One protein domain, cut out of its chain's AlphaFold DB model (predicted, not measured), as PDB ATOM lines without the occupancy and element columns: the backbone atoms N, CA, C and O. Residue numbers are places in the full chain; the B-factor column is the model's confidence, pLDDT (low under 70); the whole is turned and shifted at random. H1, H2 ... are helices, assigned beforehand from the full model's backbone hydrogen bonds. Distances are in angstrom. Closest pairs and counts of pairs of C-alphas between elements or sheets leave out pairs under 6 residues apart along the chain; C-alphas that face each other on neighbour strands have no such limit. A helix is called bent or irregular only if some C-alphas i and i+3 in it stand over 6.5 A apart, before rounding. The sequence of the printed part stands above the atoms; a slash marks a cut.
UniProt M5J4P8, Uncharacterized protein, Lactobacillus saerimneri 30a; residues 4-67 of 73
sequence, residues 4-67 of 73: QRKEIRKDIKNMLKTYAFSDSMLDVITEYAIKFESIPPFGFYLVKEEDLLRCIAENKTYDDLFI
ATOM      1  N   GLN A   4     -42.163   0.434  52.499       86.19
ATOM      2  CA  GLN A   4     -41.890  -0.522  51.428       86.19
ATOM      3  C   GLN A   4     -42.584  -0.101  50.128       86.19
ATOM      4  O   GLN A   4     -41.968  -0.075  49.064       86.19
ATOM      5  N   ARG A   5     -43.842   0.356  50.213       91.94
ATOM      6  CA  ARG A   5     -44.579   0.892  49.055       91.94
ATOM      7  C   ARG A   5     -43.852   2.074  48.410       91.94
ATOM      8  O   ARG A   5     -43.848   2.208  47.188       91.94
ATOM      9  N   LYS A   6     -43.261   2.966  49.215       92.12
ATOM     10  CA  LYS A   6     -42.528   4.135  48.696       92.12
ATOM     11  C   LYS A   6     -41.276   3.729  47.923       92.12
ATOM     12  O   LYS A   6     -40.998   4.351  46.899       92.12
ATOM     13  N   GLU A   7     -40.543   2.727  48.404       94.06
ATOM     14  CA  GLU A   7     -39.369   2.200  47.701       94.06
ATOM     15  C   GLU A   7     -39.767   1.526  46.389       94.06
ATOM     16  O   GLU A   7     -39.278   1.940  45.341       94.06
ATOM     17  N   ILE A   8     -40.760   0.632  46.411       93.69
ATOM     18  CA  ILE A   8     -41.258  -0.035  45.197       93.69
ATOM     19  C   ILE A   8     -41.723   0.994  44.158       93.69
ATOM     20  O   ILE A   8     -41.340   0.923  42.991       93.69
ATOM     21  N   ARG A   9     -42.479   2.021  44.572       95.25
ATOM     22  CA  ARG A   9     -42.908   3.102  43.667       95.25
ATOM     23  C   ARG A   9     -41.724   3.837  43.041       95.25
ATOM     24  O   ARG A   9     -41.766   4.200  41.864       95.25
ATOM     25  N   LYS A  10     -40.681   4.116  43.829       94.94
ATOM     26  CA  LYS A  10     -39.468   4.792  43.351       94.94
ATOM     27  C   LYS A  10     -38.730   3.921  42.333       94.94
ATOM     28  O   LYS A  10     -38.320   4.446  41.296       94.94
ATOM     29  N   ASP A  11     -38.615   2.626  42.600       94.50
ATOM     30  CA  ASP A  11     -37.958   1.669  41.711       94.50
ATOM     31  C   ASP A  11     -38.724   1.519  40.395       94.50
ATOM     32  O   ASP A  11     -38.128   1.644  39.324       94.50
ATOM     33  N   ILE A  12     -40.053   1.398  40.455       93.81
ATOM     34  CA  ILE A  12     -40.934   1.375  39.278       93.81
ATOM     35  C   ILE A  12     -40.787   2.657  38.461       93.81
ATOM     36  O   ILE A  12     -40.586   2.595  37.249       93.81
ATOM     37  N   LYS A  13     -40.825   3.829  39.108       93.44
ATOM     38  CA  LYS A  13     -40.644   5.117  38.423       93.44
ATOM     39  C   LYS A  13     -39.283   5.207  37.727       93.44
ATOM     40  O   LYS A  13     -39.197   5.760  36.635       93.44
ATOM     41  N   ASN A  14     -38.222   4.685  38.341       93.94
ATOM     42  CA  ASN A  14     -36.890   4.677  37.739       93.94
ATOM     43  C   ASN A  14     -36.784   3.680  36.573       93.94
ATOM     44  O   ASN A  14     -36.202   4.009  35.540       93.94
ATOM     45  N   MET A  15     -37.365   2.489  36.719       91.31
ATOM     46  CA  MET A  15     -37.403   1.460  35.679       91.31
ATOM     47  C   MET A  15     -38.205   1.920  34.456       91.31
ATOM     48  O   MET A  15     -37.773   1.726  33.324       91.31
ATOM     49  N   LEU A  16     -39.338   2.589  34.681       89.62
ATOM     50  CA  LEU A  16     -40.243   3.072  33.638       89.62
ATOM     51  C   LEU A  16     -40.002   4.540  33.266       89.62
ATOM     52  O   LEU A  16     -40.854   5.150  32.632       89.62
ATOM     53  N   LYS A  17     -38.849   5.126  33.616       88.00
ATOM     54  CA  LYS A  17     -38.549   6.555  33.383       88.00
ATOM     55  C   LYS A  17     -38.617   6.991  31.914       88.00
ATOM     56  O   LYS A  17     -38.692   8.182  31.632       88.00
ATOM     57  N   THR A  18     -38.522   6.039  30.985       87.12
ATOM     58  CA  THR A  18     -38.666   6.256  29.538       87.12
ATOM     59  C   THR A  18     -40.116   6.490  29.123       87.12
ATOM     60  O   THR A  18     -40.361   7.057  28.063       87.12
ATOM     61  N   TYR A  19     -41.070   6.059  29.947       82.12
ATOM     62  CA  TYR A  19     -42.495   6.244  29.743       82.12
ATOM     63  C   TYR A  19     -42.966   7.468  30.537       82.12
ATOM     64  O   TYR A  19     -42.698   7.605  31.731       82.12
ATOM     65  N   ALA A  20     -43.686   8.371  29.876       84.19
ATOM     66  CA  ALA A  20     -44.254   9.560  30.507       84.19
ATOM     67  C   ALA A  20     -45.567   9.224  31.244       84.19
ATOM     68  O   ALA A  20     -46.639   9.681  30.856       84.19
ATOM     69  N   PHE A  21     -45.495   8.386  32.284       89.44
ATOM     70  CA  PHE A  21     -46.667   8.022  33.085       89.44
ATOM     71  C   PHE A  21     -47.066   9.126  34.069       89.44
ATOM     72  O   PHE A  21     -46.219   9.797  34.660       89.44
ATOM     73  N   SER A  22     -48.378   9.285  34.263       92.12
ATOM     74  CA  SER A  22     -48.933  10.134  35.316       92.12
ATOM     75  C   SER A  22     -48.624   9.553  36.701       92.12
ATOM     76  O   SER A  22     -48.363   8.356  36.845       92.12
ATOM     77  N   ASP A  23     -48.687  10.385  37.745       92.38
ATOM     78  CA  ASP A  23     -48.513   9.898  39.119       92.38
ATOM     79  C   ASP A  23     -49.600   8.880  39.516       92.38
ATOM     80  O   ASP A  23     -49.265   7.916  40.203       92.38
ATOM     81  N   SER A  24     -50.842   9.043  39.025       94.62
ATOM     82  CA  SER A  24     -51.946   8.080  39.227       94.62
ATOM     83  C   SER A  24     -51.601   6.716  38.637       94.62
ATOM     84  O   SER A  24     -51.629   5.707  39.335       94.62
ATOM     85  N   MET A  25     -51.159   6.696  37.376       94.19
ATOM     86  CA  MET A  25     -50.763   5.466  36.703       94.19
ATOM     87  C   MET A  25     -49.602   4.786  37.436       94.19
ATOM     88  O   MET A  25     -49.649   3.586  37.673       94.19
ATOM     89  N   LEU A  26     -48.581   5.537  37.867       94.44
ATOM     90  CA  LEU A  26     -47.474   4.979  38.655       94.44
ATOM     91  C   LEU A  26     -47.940   4.371  39.984       94.44
ATOM     92  O   LEU A  26     -47.401   3.345  40.400       94.44
ATOM     93  N   ASP A  27     -48.921   4.981  40.651       95.56
ATOM     94  CA  ASP A  27     -49.506   4.416  41.865       95.56
ATOM     95  C   ASP A  27     -50.249   3.110  41.566       95.56
ATOM     96  O   ASP A  27     -50.003   2.123  42.254       95.56
ATOM     97  N   VAL A  28     -51.056   3.051  40.506       95.69
ATOM     98  CA  VAL A  28     -51.762   1.821  40.108       95.69
ATOM     99  C   VAL A  28     -50.788   0.710  39.698       95.69
ATOM    100  O   VAL A  28     -50.957  -0.437  40.108       95.69
ATOM    101  N   ILE A  29     -49.723   1.035  38.960       95.25
ATOM    102  CA  ILE A  29     -48.654   0.082  38.619       95.25
ATOM    103  C   ILE A  29     -47.973  -0.437  39.887       95.25
ATOM    104  O   ILE A  29     -47.660  -1.621  39.976       95.25
ATOM    105  N   THR A  30     -47.756   0.435  40.874       95.75
ATOM    106  CA  THR A  30     -47.172   0.046  42.161       95.75
ATOM    107  C   THR A  30     -48.077  -0.923  42.911       95.75
ATOM    108  O   THR A  30     -47.593  -1.944  43.385       95.75
ATOM    109  N   GLU A  31     -49.381  -0.646  42.989       95.75
ATOM    110  CA  GLU A  31     -50.339  -1.557  43.627       95.75
ATOM    111  C   GLU A  31     -50.404  -2.906  42.904       95.75
ATOM    112  O   GLU A  31     -50.376  -3.955  43.549       95.75
ATOM    113  N   TYR A  32     -50.431  -2.893  41.569       95.00
ATOM    114  CA  TYR A  32     -50.377  -4.110  40.761       95.00
ATOM    115  C   TYR A  32     -49.112  -4.916  41.084       95.00
ATOM    116  O   TYR A  32     -49.191  -6.112  41.355       95.00
ATOM    117  N   ALA A  33     -47.953  -4.254  41.117       94.62
ATOM    118  CA  ALA A  33     -46.672  -4.904  41.359       94.62
ATOM    119  C   ALA A  33     -46.524  -5.468  42.767       94.62
ATOM    120  O   ALA A  33     -45.951  -6.537  42.934       94.62
ATOM    121  N   ILE A  34     -47.070  -4.785  43.772       94.38
ATOM    122  CA  ILE A  34     -47.126  -5.303  45.140       94.38
ATOM    123  C   ILE A  34     -48.024  -6.540  45.199       94.38
ATOM    124  O   ILE A  34     -47.671  -7.525  45.836       94.38
ATOM    125  N   LYS A  35     -49.185  -6.493  44.539       94.62
ATOM    126  CA  LYS A  35     -50.186  -7.558  44.622       94.62
ATOM    127  C   LYS A  35     -49.782  -8.832  43.884       94.62
ATOM    128  O   LYS A  35     -50.037  -9.923  44.381       94.62
ATOM    129  N   PHE A  36     -49.208  -8.688  42.695       94.06
ATOM    130  CA  PHE A  36     -48.878  -9.806  41.807       94.06
ATOM    131  C   PHE A  36     -47.379 -10.096  41.733       94.06
ATOM    132  O   PHE A  36     -46.969 -10.888  40.887       94.06
ATOM    133  N   GLU A  37     -46.564  -9.412  42.544       92.88
ATOM    134  CA  GLU A  37     -45.097  -9.525  42.567       92.88
ATOM    135  C   GLU A  37     -44.459  -9.421  41.161       92.88
ATOM    136  O   GLU A  37     -43.430 -10.025  40.863       92.88
ATOM    137  N   SER A  38     -45.095  -8.658  40.262       91.50
ATOM    138  CA  SER A  38     -44.749  -8.573  38.839       91.50
ATOM    139  C   SER A  38     -45.126  -7.222  38.234       91.50
ATOM    140  O   SER A  38     -46.012  -6.520  38.709       91.50
ATOM    141  N   ILE A  39     -44.453  -6.833  37.154       91.00
ATOM    142  CA  ILE A  39     -44.708  -5.560  36.470       91.00
ATOM    143  C   ILE A  39     -45.643  -5.809  35.282       91.00
ATOM    144  O   ILE A  39     -45.484  -6.825  34.604       91.00
ATOM    145  N   PRO A  40     -46.579  -4.890  34.979       89.38
ATOM    146  CA  PRO A  40     -47.420  -5.022  33.800       89.38
ATOM    147  C   PRO A  40     -46.609  -5.146  32.495       89.38
ATOM    148  O   PRO A  40     -45.568  -4.498  32.343       89.38
ATOM    149  N   PRO A  41     -47.092  -5.920  31.513       88.25
ATOM    150  CA  PRO A  41     -46.384  -6.200  30.262       88.25
ATOM    151  C   PRO A  41     -46.447  -5.037  29.244       88.25
ATOM    152  O   PRO A  41     -46.934  -5.195  28.124       88.25
ATOM    153  N   PHE A  42     -45.899  -3.863  29.593       81.44
ATOM    154  CA  PHE A  42     -45.903  -2.637  28.765       81.44
ATOM    155  C   PHE A  42     -45.308  -2.788  27.354       81.44
ATOM    156  O   PHE A  42     -45.572  -1.958  26.488       81.44
ATOM    157  N   GLY A  43     -44.471  -3.806  27.123       75.69
ATOM    158  CA  GLY A  43     -43.882  -4.097  25.811       75.69
ATOM    159  C   GLY A  43     -44.763  -4.950  24.893       75.69
ATOM    160  O   GLY A  43     -44.530  -4.970  23.688       75.69
ATOM    161  N   PHE A  44     -45.763  -5.638  25.449       76.25
ATOM    162  CA  PHE A  44     -46.655  -6.538  24.712       76.25
ATOM    163  C   PHE A  44     -48.061  -5.955  24.555       76.25
ATOM    164  O   PHE A  44     -48.719  -6.201  23.547       76.25
ATOM    165  N   TYR A  45     -48.496  -5.139  25.518       73.50
ATOM    166  CA  TYR A  45     -49.828  -4.549  25.544       73.50
ATOM    167  C   TYR A  45     -49.768  -3.034  25.723       73.50
ATOM    168  O   TYR A  45     -48.898  -2.497  26.412       73.50
ATOM    169  N   LEU A  46     -50.757  -2.337  25.158       84.38
ATOM    170  CA  LEU A  46     -51.028  -0.948  25.512       84.38
ATOM    171  C   LEU A  46     -51.699  -0.920  26.891       84.38
ATOM    172  O   LEU A  46     -52.924  -0.939  26.989       84.38
ATOM    173  N   VAL A  47     -50.883  -0.921  27.944       86.81
ATOM    174  CA  VAL A  47     -51.368  -1.003  29.325       86.81
ATOM    175  C   VAL A  47     -52.147   0.257  29.706       86.81
ATOM    176  O   VAL A  47     -51.628   1.371  29.590       86.81
ATOM    177  N   LYS A  48     -53.379   0.081  30.194       91.44
ATOM    178  CA  LYS A  48     -54.260   1.166  30.647       91.44
ATOM    179  C   LYS A  48     -54.473   1.103  32.153       91.44
ATOM    180  O   LYS A  48     -54.506   0.028  32.741       91.44
ATOM    181  N   GLU A  49     -54.677   2.266  32.763       93.69
ATOM    182  CA  GLU A  49     -54.960   2.379  34.199       93.69
ATOM    183  C   GLU A  49     -56.203   1.565  34.600       93.69
ATOM    184  O   GLU A  49     -56.166   0.821  35.576       93.69
ATOM    185  N   GLU A  50     -57.270   1.636  33.800       93.25
ATOM    186  CA  GLU A  50     -58.530   0.911  34.026       93.25
ATOM    187  C   GLU A  50     -58.347  -0.612  34.043       93.25
ATOM    188  O   GLU A  50     -58.896  -1.294  34.908       93.25
ATOM    189  N   ASP A  51     -57.535  -1.146  33.127       92.62
ATOM    190  CA  ASP A  51     -57.253  -2.579  33.044       92.62
ATOM    191  C   ASP A  51     -56.437  -3.044  34.258       92.62
ATOM    192  O   ASP A  51     -56.732  -4.085  34.840       92.62
ATOM    193  N   LEU A  52     -55.457  -2.250  34.707       94.12
ATOM    194  CA  LEU A  52     -54.689  -2.555  35.918       94.12
ATOM    195  C   LEU A  52     -55.556  -2.527  37.179       94.12
ATOM    196  O   LEU A  52     -55.434  -3.406  38.034       94.12
ATOM    197  N   LEU A  53     -56.454  -1.547  37.295       94.81
ATOM    198  CA  LEU A  53     -57.423  -1.491  38.389       94.81
ATOM    199  C   LEU A  53     -58.338  -2.719  38.371       94.81
ATOM    200  O   LEU A  53     -58.591  -3.312  39.421       94.81
ATOM    201  N   ARG A  54     -58.782  -3.142  37.184       94.56
ATOM    202  CA  ARG A  54     -59.576  -4.359  37.003       94.56
ATOM    203  C   ARG A  54     -58.797  -5.614  37.397       94.56
ATOM    204  O   ARG A  54     -59.340  -6.428  38.137       94.56
ATOM    205  N   CYS A  55     -57.535  -5.743  36.991       93.69
ATOM    206  CA  CYS A  55     -56.637  -6.810  37.438       93.69
ATOM    207  C   CYS A  55     -56.586  -6.895  38.968       93.69
ATOM    208  O   CYS A  55     -56.837  -7.949  39.553       93.69
ATOM    209  N   ILE A  56     -56.316  -5.766  39.629       94.31
ATOM    210  CA  ILE A  56     -56.227  -5.683  41.091       94.31
ATOM    211  C   ILE A  56     -57.564  -6.066  41.742       94.31
ATOM    212  O   ILE A  56     -57.564  -6.813  42.723       94.31
ATOM    213  N   ALA A  57     -58.690  -5.587  41.211       94.75
ATOM    214  CA  ALA A  57     -60.023  -5.860  41.745       94.75
ATOM    215  C   ALA A  57     -60.446  -7.328  41.566       94.75
ATOM    216  O   ALA A  57     -60.949  -7.940  42.506       94.75
ATOM    217  N   GLU A  58     -60.210  -7.905  40.386       94.19
ATOM    218  CA  GLU A  58     -60.575  -9.287  40.049       94.19
ATOM    219  C   GLU A  58     -59.532 -10.322  40.500       94.19
ATOM    220  O   GLU A  58     -59.771 -11.520  40.367       94.19
ATOM    221  N   ASN A  59     -58.391  -9.878  41.039       93.38
ATOM    222  CA  ASN A  59     -57.246 -10.728  41.372       93.38
ATOM    223  C   ASN A  59     -56.764 -11.569  40.173       93.38
ATOM    224  O   ASN A  59     -56.511 -12.765  40.300       93.38
ATOM    225  N   LYS A  60     -56.663 -10.920  39.012       92.00
ATOM    226  CA  LYS A  60     -56.211 -11.491  37.740       92.00
ATOM    227  C   LYS A  60     -55.016 -10.705  37.232       92.00
ATOM    228  O   LYS A  60     -55.028  -9.480  37.311       92.00
ATOM    229  N   THR A  61     -54.008 -11.382  36.703       90.88
ATOM    230  CA  THR A  61     -52.889 -10.716  36.032       90.88
ATOM    231  C   THR A  61     -53.339 -10.105  34.703       90.88
ATOM    232  O   THR A  61     -54.453 -10.340  34.232       90.88
ATOM    233  N   TYR A  62     -52.484  -9.285  34.092       87.12
ATOM    234  CA  TYR A  62     -52.752  -8.741  32.763       87.12
ATOM    235  C   TYR A  62     -52.916  -9.861  31.729       87.12
ATOM    236  O   TYR A  62     -53.824  -9.800  30.907       87.12
ATOM    237  N   ASP A  63     -52.106 -10.917  31.819       84.06
ATOM    238  CA  ASP A  63     -52.214 -12.072  30.927       84.06
ATOM    239  C   ASP A  63     -53.581 -12.754  31.089       84.06
ATOM    240  O   ASP A  63     -54.256 -13.009  30.100       84.06
ATOM    241  N   ASP A  64     -54.077 -12.926  32.318       86.38
ATOM    242  CA  ASP A  64     -55.403 -13.514  32.577       86.38
ATOM    243  C   ASP A  64     -56.576 -12.700  31.993       86.38
ATOM    244  O   ASP A  64     -57.655 -13.251  31.764       86.38
ATOM    245  N   LEU A  65     -56.410 -11.387  31.779       81.88
ATOM    246  CA  LEU A  65     -57.442 -10.554  31.146       81.88
ATOM    247  C   LEU A  65     -57.519 -10.752  29.628       81.88
ATOM    248  O   LEU A  65     -58.595 -10.552  29.057       81.88
ATOM    249  N   PHE A  66     -56.403 -11.100  28.983       73.69
ATOM    250  CA  PHE A  66     -56.275 -11.150  27.521       73.69
ATOM    251  C   PHE A  66     -55.959 -12.544  26.964       73.69
ATOM    252  O   PHE A  66     -55.974 -12.721  25.745       73.69
ATOM    253  N   ILE A  67     -55.725 -13.541  27.820       68.12
ATOM    254  CA  ILE A  67     -55.841 -14.950  27.451       68.12
ATOM    255  C   ILE A  67     -57.319 -15.197  27.136       68.12
ATOM    256  O   ILE A  67     -58.161 -15.310  28.027       68.12
TER     257      ILE A  67
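AT A GLANCE: This is residues 4 to 67 of the 73 residues of an uncharacterized protein of Lactobacillus saerimneri 30a (UniProt M5J4P8). Three helices stand in a row in chain order, with H2 in the middle: H1 crosses H2 on one side, H3 runs side by side with H2 on the other, and the short H4 packs on H3, away from H1. Between H2 and H3 a long loop, residues 37 to 48, brings the backbone back, and H3 runs the same way as H2 beside it. The printed part has 64 residues with four named helices, in the order H1, H2, H3, H4 along the chain, and no named strand; its class is all helix, with 41 residues in the helices. It is compact, with a radius of gyration of the C-alphas of 10.9 A, and its C-alphas span 29 by 23 by 17 A along their three main axes.

IN THESE COORDINATES: The printed part begins with H1, residues 4 to 15, which measures 16.5 A from its first to its last C-alpha; the C-alpha of Gln 4 is at (-41.890, -0.522, 51.428). After 7 residues comes H2, residues 23 to 36, the longest helix by residues with 14, and 19.9 A from first to last C-alpha. It begins with the C-alpha of Asp 23 at (-48.513, 9.898, 39.119) and ends with that of Phe 36 at (-48.878, -9.806, 41.807), and between these two points it is y that changes most. Residues 37 to 48 hold no named element. H3 follows at residues 49 to 58 and measures 14.2 A. H4, residues 62 to 66, is the shortest at 6.8 A, and its last C-alpha, that of Phe 66, is at (-56.275, -11.150, 27.521). Residue 67 is the last one printed. No helix is bent or irregular.

HOW THE PARTS SIT: H1 touches H2, with 11 pairs of C-alphas within 8 A. The closest C-alphas of the two are those of Arg 9 and Thr 30, 5.5 A apart. Their lines stand at a steep tilt of 67 degrees, only just short of about perpendicular, and they run opposite ways. Their centres are 9.4 A apart. H2 also touches H3, again with 11 pairs of C-alphas within 8 A. Here the closest C-alphas are those of Met 25 and Glu 49, 5.8 A apart. H2 and H3 run the same way at a shallow tilt of 29 degrees, and their centres are 9.8 A apart. H3 touches H4, with 4 pairs of C-alphas within 8 A, the closest being those of Cys 55 and Tyr 62 at 6.4 A. H1 is apart from H3 and from H4, and H2 is apart from H4. In H1, H2, H3 and H4 every pair of O of residue i and N of residue i+4 is within hydrogen-bond range.

THE WHOLE: The two C-alphas farthest apart are those of Lys 6 and Ile 67, at 31.5 A, while the first and last printed C-alphas, of Gln 4 and Ile 67, are 31.3 A apart. The printed residues run from 4 to 67 without a cut, out of a full chain of 73 residues. The link from H1 to H2 is short, with 7 residues, and that from H3 to H4 is tight, with 3. The link from H2 to H3 is long, with 12 residues, whose C-alphas lie 5 to 13 A from the mean of the C-alphas. The mean pLDDT of the printed part is 90.2, and residue 67 is the one printed residue under 70. Among the helices H2 has a mean pLDDT of 95 and H4 one of 83.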